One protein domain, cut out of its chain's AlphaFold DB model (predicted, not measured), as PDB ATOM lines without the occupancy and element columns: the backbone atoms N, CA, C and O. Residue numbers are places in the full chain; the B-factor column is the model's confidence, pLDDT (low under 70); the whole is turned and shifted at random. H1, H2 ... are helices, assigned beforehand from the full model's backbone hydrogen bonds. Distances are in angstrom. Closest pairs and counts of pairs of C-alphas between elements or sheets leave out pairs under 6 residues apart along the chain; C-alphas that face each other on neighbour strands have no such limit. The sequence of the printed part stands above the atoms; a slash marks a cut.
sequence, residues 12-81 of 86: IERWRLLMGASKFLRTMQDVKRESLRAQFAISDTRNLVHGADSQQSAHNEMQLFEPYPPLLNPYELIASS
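What this domain is: This is residues 12 to 81 of the 86 residues of the protein "Nucleoside diphosphate kinase 6 (inferred by orthology to a human protein)" of Anisakis simplex (UniProt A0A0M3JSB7). A small body of short helices runs out into one long, free arm: H1, H2 and H3 form a loose cluster at one end, and a long link, residues 41 to 54, leads from it back to H4, which begins near the start of H1. Beyond the body, residues 63 to 81, of which 63 to 65 belong to H4 and 74 to 80 to H5, stick out as an arm with H5 near its tip. The printed part has 70 residues with five named helices, in the order H1, H2, H3, H4, H5, and no named strand; its class is all helix. The whole is extended, with a radius of gyration of the C-alphas of 19.2 A, and the C-alphas span 61 by 22 by 15 A, the arm making much of the length.

Where its parts are: H1, residues 12 to 19, begins at C-alpha 12 at (20.079, -10.746, 27.270) and measures 10.4 A from first to last C-alpha. H2, residues 24 to 29, measures 8.7 A, and H3, residues 36 to 40, measures 6.0 A. H4, residues 55 to 65, is the longest helix at 15.5 A and begins at C-alpha 55 at (24.186, -14.106, 32.470). H5, residues 74 to 80, measures 10.3 A and ends at C-alpha 80 at (50.965, -6.736, 48.398).

How they stand to each other: H1 and H3 only just touch, with 3 pairs of C-alphas within 8 A; the closest C-alphas are those of Met 19 and Leu 36, 5.0 A apart. H1 and H2 are apart, though a tight link of 4 residues joins them. H2 and H3 touch, and their closest C-alphas are those of Thr 27 and Ala 38, 5.4 A apart. H4 is close to H1 but not clearly touching it: the closest C-alphas, those of Ile 12 and Gln 55, are 7.4 A apart. The lines of H1 and H4 stand at 72 degrees, only just about perpendicular. H4 is apart from H2, H3 and H5. H5 touches no helix, and its centre is the farthest of the five from the mean of the C-alphas, at 35.0 A. In H1, H2, H3, H4 and H5 every O i to N i+4 pair is within hydrogen-bond range.

The domain as a whole: The two C-alphas farthest apart are those of Val 31 and Ala 79, at 61.0 A. Without the stretch that stands free, the body of 51 residues spans 31 by 20 by 13 A. The printed part has no cut. The link from H3 to H4, 14 residues, is long; those from H2 to H3 and from H4 to H5 are short. The mean pLDDT of the printed part is 87.2, and residues 31 to 32 and 76 to 81 are under 70.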
ATOM      1  N   ILE A  12      19.553  -9.742  28.198       95.38
ATOM      2  CA  ILE A  12      20.079 -10.746  27.270       95.38
ATOM      3  C   ILE A  12      18.973 -11.201  26.332       95.38
ATOM      4  O   ILE A  12      19.147 -11.163  25.116       95.38
ATOM      5  N   GLU A  13      17.823 -11.586  26.879       94.31
ATOM      6  CA  GLU A  13      16.685 -12.044  26.080       94.31
ATOM      7  C   GLU A  13      16.254 -10.971  25.075       94.31
ATOM      8  O   GLU A  13      16.152 -11.233  23.873       94.31
ATOM      9  N   ARG A  14      16.079  -9.733  25.547       93.81
ATOM     10  CA  ARG A  14      15.673  -8.612  24.694       93.81
ATOM     11  C   ARG A  14      16.703  -8.296  23.617       93.81
ATOM     12  O   ARG A  14      16.321  -8.062  22.472       93.81
ATOM     13  N   TRP A  15      17.993  -8.304  23.957       95.31
ATOM     14  CA  TRP A  15      19.050  -8.090  22.971       95.31
ATOM     15  C   TRP A  15      19.051  -9.197  21.916       95.31
ATOM     16  O   TRP A  15      19.090  -8.909  20.725       95.31
ATOM     17  N   ARG A  16      18.915 -10.463  22.320       94.56
ATOM     18  CA  ARG A  16      18.850 -11.600  21.389       94.56
ATOM     19  C   ARG A  16      17.643 -11.540  20.462       94.56
ATOM     20  O   ARG A  16      17.792 -11.833  19.275       94.56
ATOM     21  N   LEU A  17      16.487 -11.118  20.973       92.44
ATOM     22  CA  LEU A  17      15.297 -10.885  20.159       92.44
ATOM     23  C   LEU A  17      15.545  -9.793  19.109       92.44
ATOM     24  O   LEU A  17      15.203  -9.979  17.944       92.44
ATOM     25  N   LEU A  18      16.173  -8.681  19.503       93.31
ATOM     26  CA  LEU A  18      16.501  -7.578  18.598       93.31
ATOM     27  C   LEU A  18      17.556  -7.970  17.548       93.31
ATOM     28  O   LEU A  18      17.448  -7.584  16.384       93.31
ATOM     29  N   MET A  19      18.567  -8.752  17.940       95.06
ATOM     30  CA  MET A  19      19.598  -9.249  17.026       95.06
ATOM     31  C   MET A  19      19.012 -10.167  15.949       95.06
ATOM     32  O   MET A  19      19.388 -10.047  14.786       95.06
ATOM     33  N   GLY A  20      18.115 -11.082  16.326       93.88
ATOM     34  CA  GLY A  20      17.602 -12.135  15.448       93.88
ATOM     35  C   GLY A  20      18.532 -13.351  15.339       93.88
ATOM     36  O   GLY A  20      19.595 -13.425  15.966       93.88
ATOM     37  N   ALA A  21      18.134 -14.344  14.540       93.12
ATOM     38  CA  ALA A  21      18.863 -15.609  14.406       93.12
ATOM     39  C   ALA A  21      20.309 -15.416  13.909       93.12
ATOM     40  O   ALA A  21      20.576 -14.566  13.066       93.12
ATOM     41  N   SER A  22      21.250 -16.228  14.408       92.62
ATOM     42  CA  SER A  22      22.669 -16.141  14.012       92.62
ATOM     43  C   SER A  22      22.959 -16.719  12.624       92.62
ATOM     44  O   SER A  22      23.964 -16.366  12.017       92.62
ATOM     45  N   LYS A  23      22.115 -17.646  12.149       93.75
ATOM     46  CA  LYS A  23      22.277 -18.330  10.860       93.75
ATOM     47  C   LYS A  23      21.538 -17.571   9.777       93.75
ATOM     48  O   LYS A  23      20.317 -17.485   9.846       93.75
ATOM     49  N   PHE A  24      22.261 -17.124   8.757       88.12
ATOM     50  CA  PHE A  24      21.767 -16.237   7.710       88.12
ATOM     51  C   PHE A  24      20.495 -16.771   7.047       88.12
ATOM     52  O   PHE A  24      19.505 -16.054   6.941       88.12
ATOM     53  N   LEU A  25      20.465 -18.060   6.694       89.88
ATOM     54  CA  LEU A  25      19.265 -18.677   6.119       89.88
ATOM     55  C   LEU A  25      18.061 -18.636   7.070       89.88
ATOM     56  O   LEU A  25      16.951 -18.366   6.624       89.88
ATOM     57  N   ARG A  26      18.268 -18.859   8.374       87.56
ATOM     58  CA  ARG A  26      17.187 -18.773   9.370       87.56
ATOM     59  C   ARG A  26      16.703 -17.340   9.531       87.56
ATOM     60  O   ARG A  26      15.507 -17.118   9.624       87.56
ATOM     61  N   THR A  27      17.622 -16.380   9.519       86.19
ATOM     62  CA  THR A  27      17.309 -14.953   9.546       86.19
ATOM     63  C   THR A  27      16.447 -14.543   8.346       86.19
ATOM     64  O   THR A  27      15.483 -13.809   8.514       86.19
ATOM     65  N   MET A  28      16.747 -15.056   7.148       82.12
ATOM     66  CA  MET A  28      15.987 -14.758   5.921       82.12
ATOM     67  C   MET A  28      14.601 -15.416   5.879       82.12
ATOM     68  O   MET A  28      13.707 -14.928   5.188       82.12
ATOM     69  N   GLN A  29      14.430 -16.520   6.608       85.44
ATOM     70  CA  GLN A  29      13.152 -17.207   6.795       85.44
ATOM     71  C   GLN A  29      12.300 -16.596   7.911       85.44
ATOM     72  O   GLN A  29      11.118 -16.921   8.011       85.44
ATOM     73  N   ASP A  30      12.885 -15.747   8.759       75.62
ATOM     74  CA  ASP A  30      12.163 -15.122   9.856       75.62
ATOM     75  C   ASP A  30      11.094 -14.174   9.297       75.62
ATOM     76  O   ASP A  30      11.357 -13.317   8.448       75.62
ATOM     77  N   VAL A  31       9.866 -14.336   9.787       63.66
ATOM     78  CA  VAL A  31       8.729 -13.482   9.424       63.66
ATOM     79  C   VAL A  31       8.999 -12.039   9.867       63.66
ATOM     80  O   VAL A  31       8.522 -11.092   9.243       63.66
ATOM     81  N   LYS A  32       9.825 -11.852  10.906       63.12
ATOM     82  CA  LYS A  32      10.251 -10.542  11.401       63.12
ATOM     83  C   LYS A  32      11.548 -10.092  10.724       63.12
ATOM     84  O   LYS A  32      12.633 -10.164  11.301       63.12
ATOM     85  N   ARG A  33      11.422  -9.509   9.526       73.69
ATOM     86  CA  ARG A  33      12.538  -8.835   8.821       73.69
ATOM     87  C   ARG A  33      13.052  -7.559   9.508       73.69
ATOM     88  O   ARG A  33      13.902  -6.869   8.963       73.69
ATOM     89  N   GLU A  34      12.556  -7.255  10.702       88.31
ATOM     90  CA  GLU A  34      12.920  -6.076  11.489       88.31
ATOM     91  C   GLU A  34      14.107  -6.327  12.430       88.31
ATOM     92  O   GLU A  34      14.648  -5.379  12.994       88.31
ATOM     93  N   SER A  35      14.556  -7.576  12.603       93.12
ATOM     94  CA  SER A  35      15.757  -7.837  13.406       93.12
ATOM     95  C   SER A  35      17.010  -7.246  12.751       93.12
ATOM     96  O   SER A  35      17.106  -7.152  11.524       93.12
ATOM     97  N   LEU A  36      18.007  -6.877  13.559       95.00
ATOM     98  CA  LEU A  36      19.248  -6.275  13.058       95.00
ATOM     99  C   LEU A  36      19.947  -7.179  12.033       95.00
ATOM    100  O   LEU A  36      20.419  -6.709  10.999       95.00
ATOM    101  N   ARG A  37      19.979  -8.494  12.282       95.19
ATOM    102  CA  ARG A  37      20.576  -9.453  11.348       95.19
ATOM    103  C   ARG A  37      19.769  -9.589  10.066       95.19
ATOM    104  O   ARG A  37      20.374  -9.735   9.012       95.19
ATOM    105  N   ALA A  38      18.439  -9.524  10.118       93.06
ATOM    106  CA  ALA A  38      17.625  -9.603   8.904       93.06
ATOM    107  C   ALA A  38      17.855  -8.407   7.981       93.06
ATOM    108  O   ALA A  38      17.871  -8.567   6.764       93.06
ATOM    109  N   GLN A  39      18.076  -7.230   8.564       93.00
ATOM    110  CA  GLN A  39      18.279  -5.999   7.810       93.00
ATOM    111  C   GLN A  39      19.712  -5.841   7.286       93.00
ATOM    112  O   GLN A  39      19.903  -5.286   6.206       93.00
ATOM    113  N   PHE A  40      20.720  -6.313   8.031       93.44
ATOM    114  CA  PHE A  40      22.112  -5.906   7.791       93.44
ATOM    115  C   PHE A  40      23.147  -7.042   7.756       93.44
ATOM    116  O   PHE A  40      24.321  -6.774   7.493       93.44
ATOM    117  N   ALA A  41      22.781  -8.301   8.030       93.69
ATOM    118  CA  ALA A  41      23.739  -9.403   7.924       93.69
ATOM    119  C   ALA A  41      24.117  -9.675   6.459       93.69
ATOM    120  O   ALA A  41      23.280  -9.615   5.563       93.69
ATOM    121  N   ILE A  42      25.381 -10.036   6.232       94.50
ATOM    122  CA  ILE A  42      25.918 -10.394   4.908       94.50
ATOM    123  C   ILE A  42      26.095 -11.916   4.793       94.50
ATOM    124  O   ILE A  42      25.947 -12.485   3.716       94.50
ATOM    125  N   SER A  43      26.436 -12.587   5.896       94.50
ATOM    126  CA  SER A  43      26.622 -14.042   5.966       94.50
ATOM    127  C   SER A  43      26.528 -14.542   7.414       94.50
ATOM    128  O   SER A  43      26.402 -13.743   8.341       94.50
ATOM    129  N   ASP A  44      26.643 -15.859   7.624       93.94
ATOM    130  CA  ASP A  44      26.664 -16.492   8.956       93.94
ATOM    131  C   ASP A  44      27.714 -15.889   9.907       93.94
ATOM    132  O   ASP A  44      27.453 -15.720  11.096       93.94
ATOM    133  N   THR A  45      28.906 -15.579   9.392       94.88
ATOM    134  CA  THR A  45      30.023 -15.032  10.180       94.88
ATOM    135  C   THR A  45      30.088 -13.512  10.130       94.88
ATOM    136  O   THR A  45      30.688 -12.891  11.001       94.88
ATOM    137  N   ARG A  46      29.450 -12.894   9.131       95.62
ATOM    138  CA  ARG A  46      29.301 -11.442   9.001       95.62
ATOM    139  C   ARG A  46      27.861 -11.050   9.318       95.62
ATOM    140  O   ARG A  46      27.144 -10.536   8.460       95.62
ATOM    141  N   ASN A  47      27.444 -11.314  10.552       94.50
ATOM    142  CA  ASN A  47      26.069 -11.142  11.024       94.50
ATOM    143  C   ASN A  47      25.863  -9.866  11.865       94.50
ATOM    144  O   ASN A  47      24.983  -9.828  12.721       94.50
ATOM    145  N   LEU A  48      26.656  -8.821  11.601       95.81
ATOM    146  CA  LEU A  48      26.593  -7.472  12.188       95.81
ATOM    147  C   LEU A  48      26.921  -7.361  13.690       95.81
ATOM    148  O   LEU A  48      27.723  -6.513  14.066       95.81
ATOM    149  N   VAL A  49      26.297  -8.171  14.542       96.50
ATOM    150  CA  VAL A  49      26.314  -8.024  16.005       96.50
ATOM    151  C   VAL A  49      26.514  -9.359  16.719       96.50
ATOM    152  O   VAL A  49      26.016 -10.401  16.283       96.50
ATOM    153  N   HIS A  50      27.191  -9.300  17.868       95.75
ATOM    154  CA  HIS A  50      27.342 -10.392  18.836       95.75
ATOM    155  C   HIS A  50      26.521 -10.110  20.101       95.75
ATOM    156  O   HIS A  50      26.151  -8.971  20.392       95.75
ATOM    157  N   GLY A  51      26.240 -11.157  20.867       94.62
ATOM    158  CA  GLY A  51      25.676 -11.014  22.198       94.62
ATOM    159  C   GLY A  51      25.653 -12.339  22.940       94.62
ATOM    160  O   GLY A  51      25.394 -13.388  22.342       94.62
ATOM    161  N   ALA A  52      25.883 -12.252  24.247       95.94
ATOM    162  CA  ALA A  52      25.833 -13.374  25.166       95.94
ATOM    163  C   ALA A  52      24.497 -14.138  25.098       95.94
ATOM    164  O   ALA A  52      23.450 -13.624  24.689       95.94
ATOM    165  N   ASP A  53      24.539 -15.401  25.502       95.31
ATOM    166  CA  ASP A  53      23.387 -16.299  25.605       95.31
ATOM    167  C   ASP A  53      22.925 -16.540  27.048       95.31
ATOM    168  O   ASP A  53      21.826 -17.045  27.258       95.31
ATOM    169  N   SER A  54      23.736 -16.153  28.034       95.88
ATOM    170  CA  SER A  54      23.458 -16.331  29.452       95.88
ATOM    171  C   SER A  54      24.110 -15.231  30.284       95.88
ATOM    172  O   SER A  54      25.047 -14.555  29.855       95.88
ATOM    173  N   GLN A  55      23.614 -15.051  31.507       94.56
ATOM    174  CA  GLN A  55      24.186 -14.106  32.470       94.56
ATOM    175  C   GLN A  55      25.660 -14.424  32.755       94.56
ATOM    176  O   GLN A  55      26.468 -13.507  32.888       94.56
ATOM    177  N   GLN A  56      26.020 -15.711  32.802       95.56
ATOM    178  CA  GLN A  56      27.394 -16.140  33.048       95.56
ATOM    179  C   GLN A  56      28.319 -15.789  31.878       95.56
ATOM    180  O   GLN A  56      29.380 -15.209  32.105       95.56
ATOM    181  N   SER A  57      27.926 -16.103  30.635       96.50
ATOM    182  CA  SER A  57      28.735 -15.753  29.458       96.50
ATOM    183  C   SER A  57      28.866 -14.241  29.318       96.50
ATOM    184  O   SER A  57      29.967 -13.754  29.097       96.50
ATOM    185  N   ALA A  58      27.797 -13.490  29.587       94.94
ATOM    186  CA  ALA A  58      27.845 -12.036  29.608       94.94
ATOM    187  C   ALA A  58      28.840 -11.482  30.640       94.94
ATOM    188  O   ALA A  58      29.601 -10.582  30.306       94.94
ATOM    189  N   HIS A  59      28.877 -12.007  31.870       93.44
ATOM    190  CA  HIS A  59      29.849 -11.559  32.875       93.44
ATOM    191  C   HIS A  59      31.290 -11.880  32.464       93.44
ATOM    192  O   HIS A  59      32.159 -11.019  32.579       93.44
ATOM    193  N   ASN A  60      31.534 -13.085  31.941       93.69
ATOM    194  CA  ASN A  60      32.857 -13.485  31.464       93.69
ATOM    195  C   ASN A  60      33.313 -12.609  30.281       93.69
ATOM    196  O   ASN A  60      34.450 -12.145  30.249       93.69
ATOM    197  N   GLU A  61      32.421 -12.354  29.319       94.75
ATOM    198  CA  GLU A  61      32.689 -11.473  28.179       94.75
ATOM    199  C   GLU A  61      32.936 -10.034  28.643       94.75
ATOM    200  O   GLU A  61      33.889  -9.411  28.190       94.75
ATOM    201  N   MET A  62      32.145  -9.509  29.585       91.94
ATOM    202  CA  MET A  62      32.376  -8.171  30.139       91.94
ATOM    203  C   MET A  62      33.774  -8.041  30.727       91.94
ATOM    204  O   MET A  62      34.441  -7.061  30.429       91.94
ATOM    205  N   GLN A  63      34.236  -9.035  31.494       90.25
ATOM    206  CA  GLN A  63      35.588  -9.042  32.061       90.25
ATOM    207  C   GLN A  63      36.684  -9.015  30.992       90.25
ATOM    208  O   GLN A  63      37.710  -8.379  31.206       90.25
ATOM    209  N   LEU A  64      36.472  -9.661  29.841       89.94
ATOM    210  CA  LEU A  64      37.421  -9.627  28.724       89.94
ATOM    211  C   LEU A  64      37.568  -8.218  28.127       89.94
ATOM    212  O   LEU A  64      38.649  -7.862  27.664       89.94
ATOM    213  N   PHE A  65      36.486  -7.440  28.119       87.94
ATOM    214  CA  PHE A  65      36.463  -6.080  27.578       87.94
ATOM    215  C   PHE A  65      36.677  -4.992  28.638       87.94
ATOM    216  O   PHE A  65      36.701  -3.810  28.285       87.94
ATOM    217  N   GLU A  66      36.825  -5.352  29.917       86.75
ATOM    218  CA  GLU A  66      37.226  -4.389  30.939       86.75
ATOM    219  C   GLU A  66      38.635  -3.863  30.618       86.75
ATOM    220  O   GLU A  66      39.487  -4.611  30.123       86.75
ATOM    221  N   PRO A  67      38.915  -2.578  30.897       85.88
ATOM    222  CA  PRO A  67      40.268  -2.058  30.814       85.88
ATOM    223  C   PRO A  67      41.220  -2.929  31.631       85.88
ATOM    224  O   PRO A  67      40.879  -3.377  32.731       85.88
ATOM    225  N   TYR A  68      42.438  -3.119  31.123       80.81
ATOM    226  CA  TYR A  68      43.481  -3.723  31.938       80.81
ATOM    227  C   TYR A  68      43.619  -2.939  33.246       80.81
ATOM    228  O   TYR A  68      43.544  -1.702  33.225       80.81
ATOM    229  N   PRO A  69      43.821  -3.636  34.381       76.50
ATOM    230  CA  PRO A  69      44.115  -2.947  35.619       76.50
ATOM    231  C   PRO A  69      45.325  -2.034  35.394       76.50
ATOM    232  O   PRO A  69      46.214  -2.381  34.603       76.50
ATOM    233  N   PRO A  70      45.374  -0.871  36.067       78.00
ATOM    234  CA  PRO A  70      46.551  -0.025  36.031       78.00
ATOM    235  C   PRO A  70      47.784  -0.874  36.322       78.00
ATOM    236  O   PRO A  70      47.755  -1.723  37.218       78.00
ATOM    237  N   LEU A  71      48.857  -0.659  35.559       81.00
ATOM    238  CA  LEU A  71      50.136  -1.264  35.893       81.00
ATOM    239  C   LEU A  71      50.492  -0.784  37.297       81.00
ATOM    240  O   LEU A  71      50.724   0.408  37.507       81.00
ATOM    241  N   LEU A  72      50.470  -1.705  38.255       77.69
ATOM    242  CA  LEU A  72      50.906  -1.400  39.603       77.69
ATOM    243  C   LEU A  72      52.362  -0.955  39.524       77.69
ATOM    244  O   LEU A  72      53.174  -1.546  38.801       77.69
ATOM    245  N   ASN A  73      52.693   0.089  40.277       77.25
ATOM    246  CA  ASN A  73      54.086   0.429  40.495       77.25
ATOM    247  C   ASN A  73      54.784  -0.831  41.057       77.25
ATOM    248  O   ASN A  73      54.251  -1.431  41.993       77.25
ATOM    249  N   PRO A  74      55.949  -1.253  40.529       73.94
ATOM    250  CA  PRO A  74      56.691  -2.398  41.057       73.94
ATOM    251  C   PRO A  74      56.850  -2.388  42.587       73.94
ATOM    252  O   PRO A  74      56.837  -3.447  43.208       73.94
ATOM    253  N   TYR A  75      56.924  -1.207  43.211       72.06
ATOM    254  CA  TYR A  75      56.983  -1.070  44.669       72.06
ATOM    255  C   TYR A  75      55.666  -1.418  45.391       72.06
ATOM    256  O   TYR A  75      55.707  -1.928  46.509       72.06
ATOM    257  N   GLU A  76      54.504  -1.212  44.765       69.69
ATOM    258  CA  GLU A  76      53.196  -1.599  45.320       69.69
ATOM    259  C   GLU A  76      52.944  -3.110  45.203       69.69
ATOM    260  O   GLU A  76      52.388  -3.715  46.118       69.69
ATOM    261  N   LEU A  77      53.429  -3.744  44.128       65.62
ATOM    262  CA  LEU A  77      53.368  -5.202  43.941       65.62
ATOM    263  C   LEU A  77      54.158  -5.964  45.011       65.62
ATOM    264  O   LEU A  77      53.712  -7.013  45.481       65.62
ATOM    265  N   ILE A  78      55.320  -5.438  45.409       65.00
ATOM    266  CA  ILE A  78      56.162  -6.021  46.465       65.00
ATOM    267  C   ILE A  78      55.469  -5.901  47.832       65.00
ATOM    268  O   ILE A  78      55.502  -6.842  48.622       65.00
ATOM    269  N   ALA A  79      54.777  -4.786  48.089       62.66
ATOM    270  CA  ALA A  79      54.041  -4.567  49.334       62.66
ATOM    271  C   ALA A  79      52.807  -5.481  49.478       62.66
ATOM    272  O   ALA A  79      52.488  -5.902  50.588       62.66
ATOM    273  N   SER A  80      52.133  -5.838  48.376       60.88
ATOM    274  CA  SER A  80      50.965  -6.736  48.398       60.88
ATOM    275  C   SER A  80      51.309  -8.230  48.410       60.88
ATOM    276  O   SER A  80      50.422  -9.057  48.604       60.88
ATOM    277  N   SER A  81      52.570  -8.592  48.151       60.22
ATOM    278  CA  SER A  81      53.026  -9.985  48.017       60.22
ATOM    279  C   SER A  81      53.895 -10.474  49.178       60.22
ATOM    280  O   SER A  81      54.398 -11.595  49.124       60.22
TER     281      SER A  81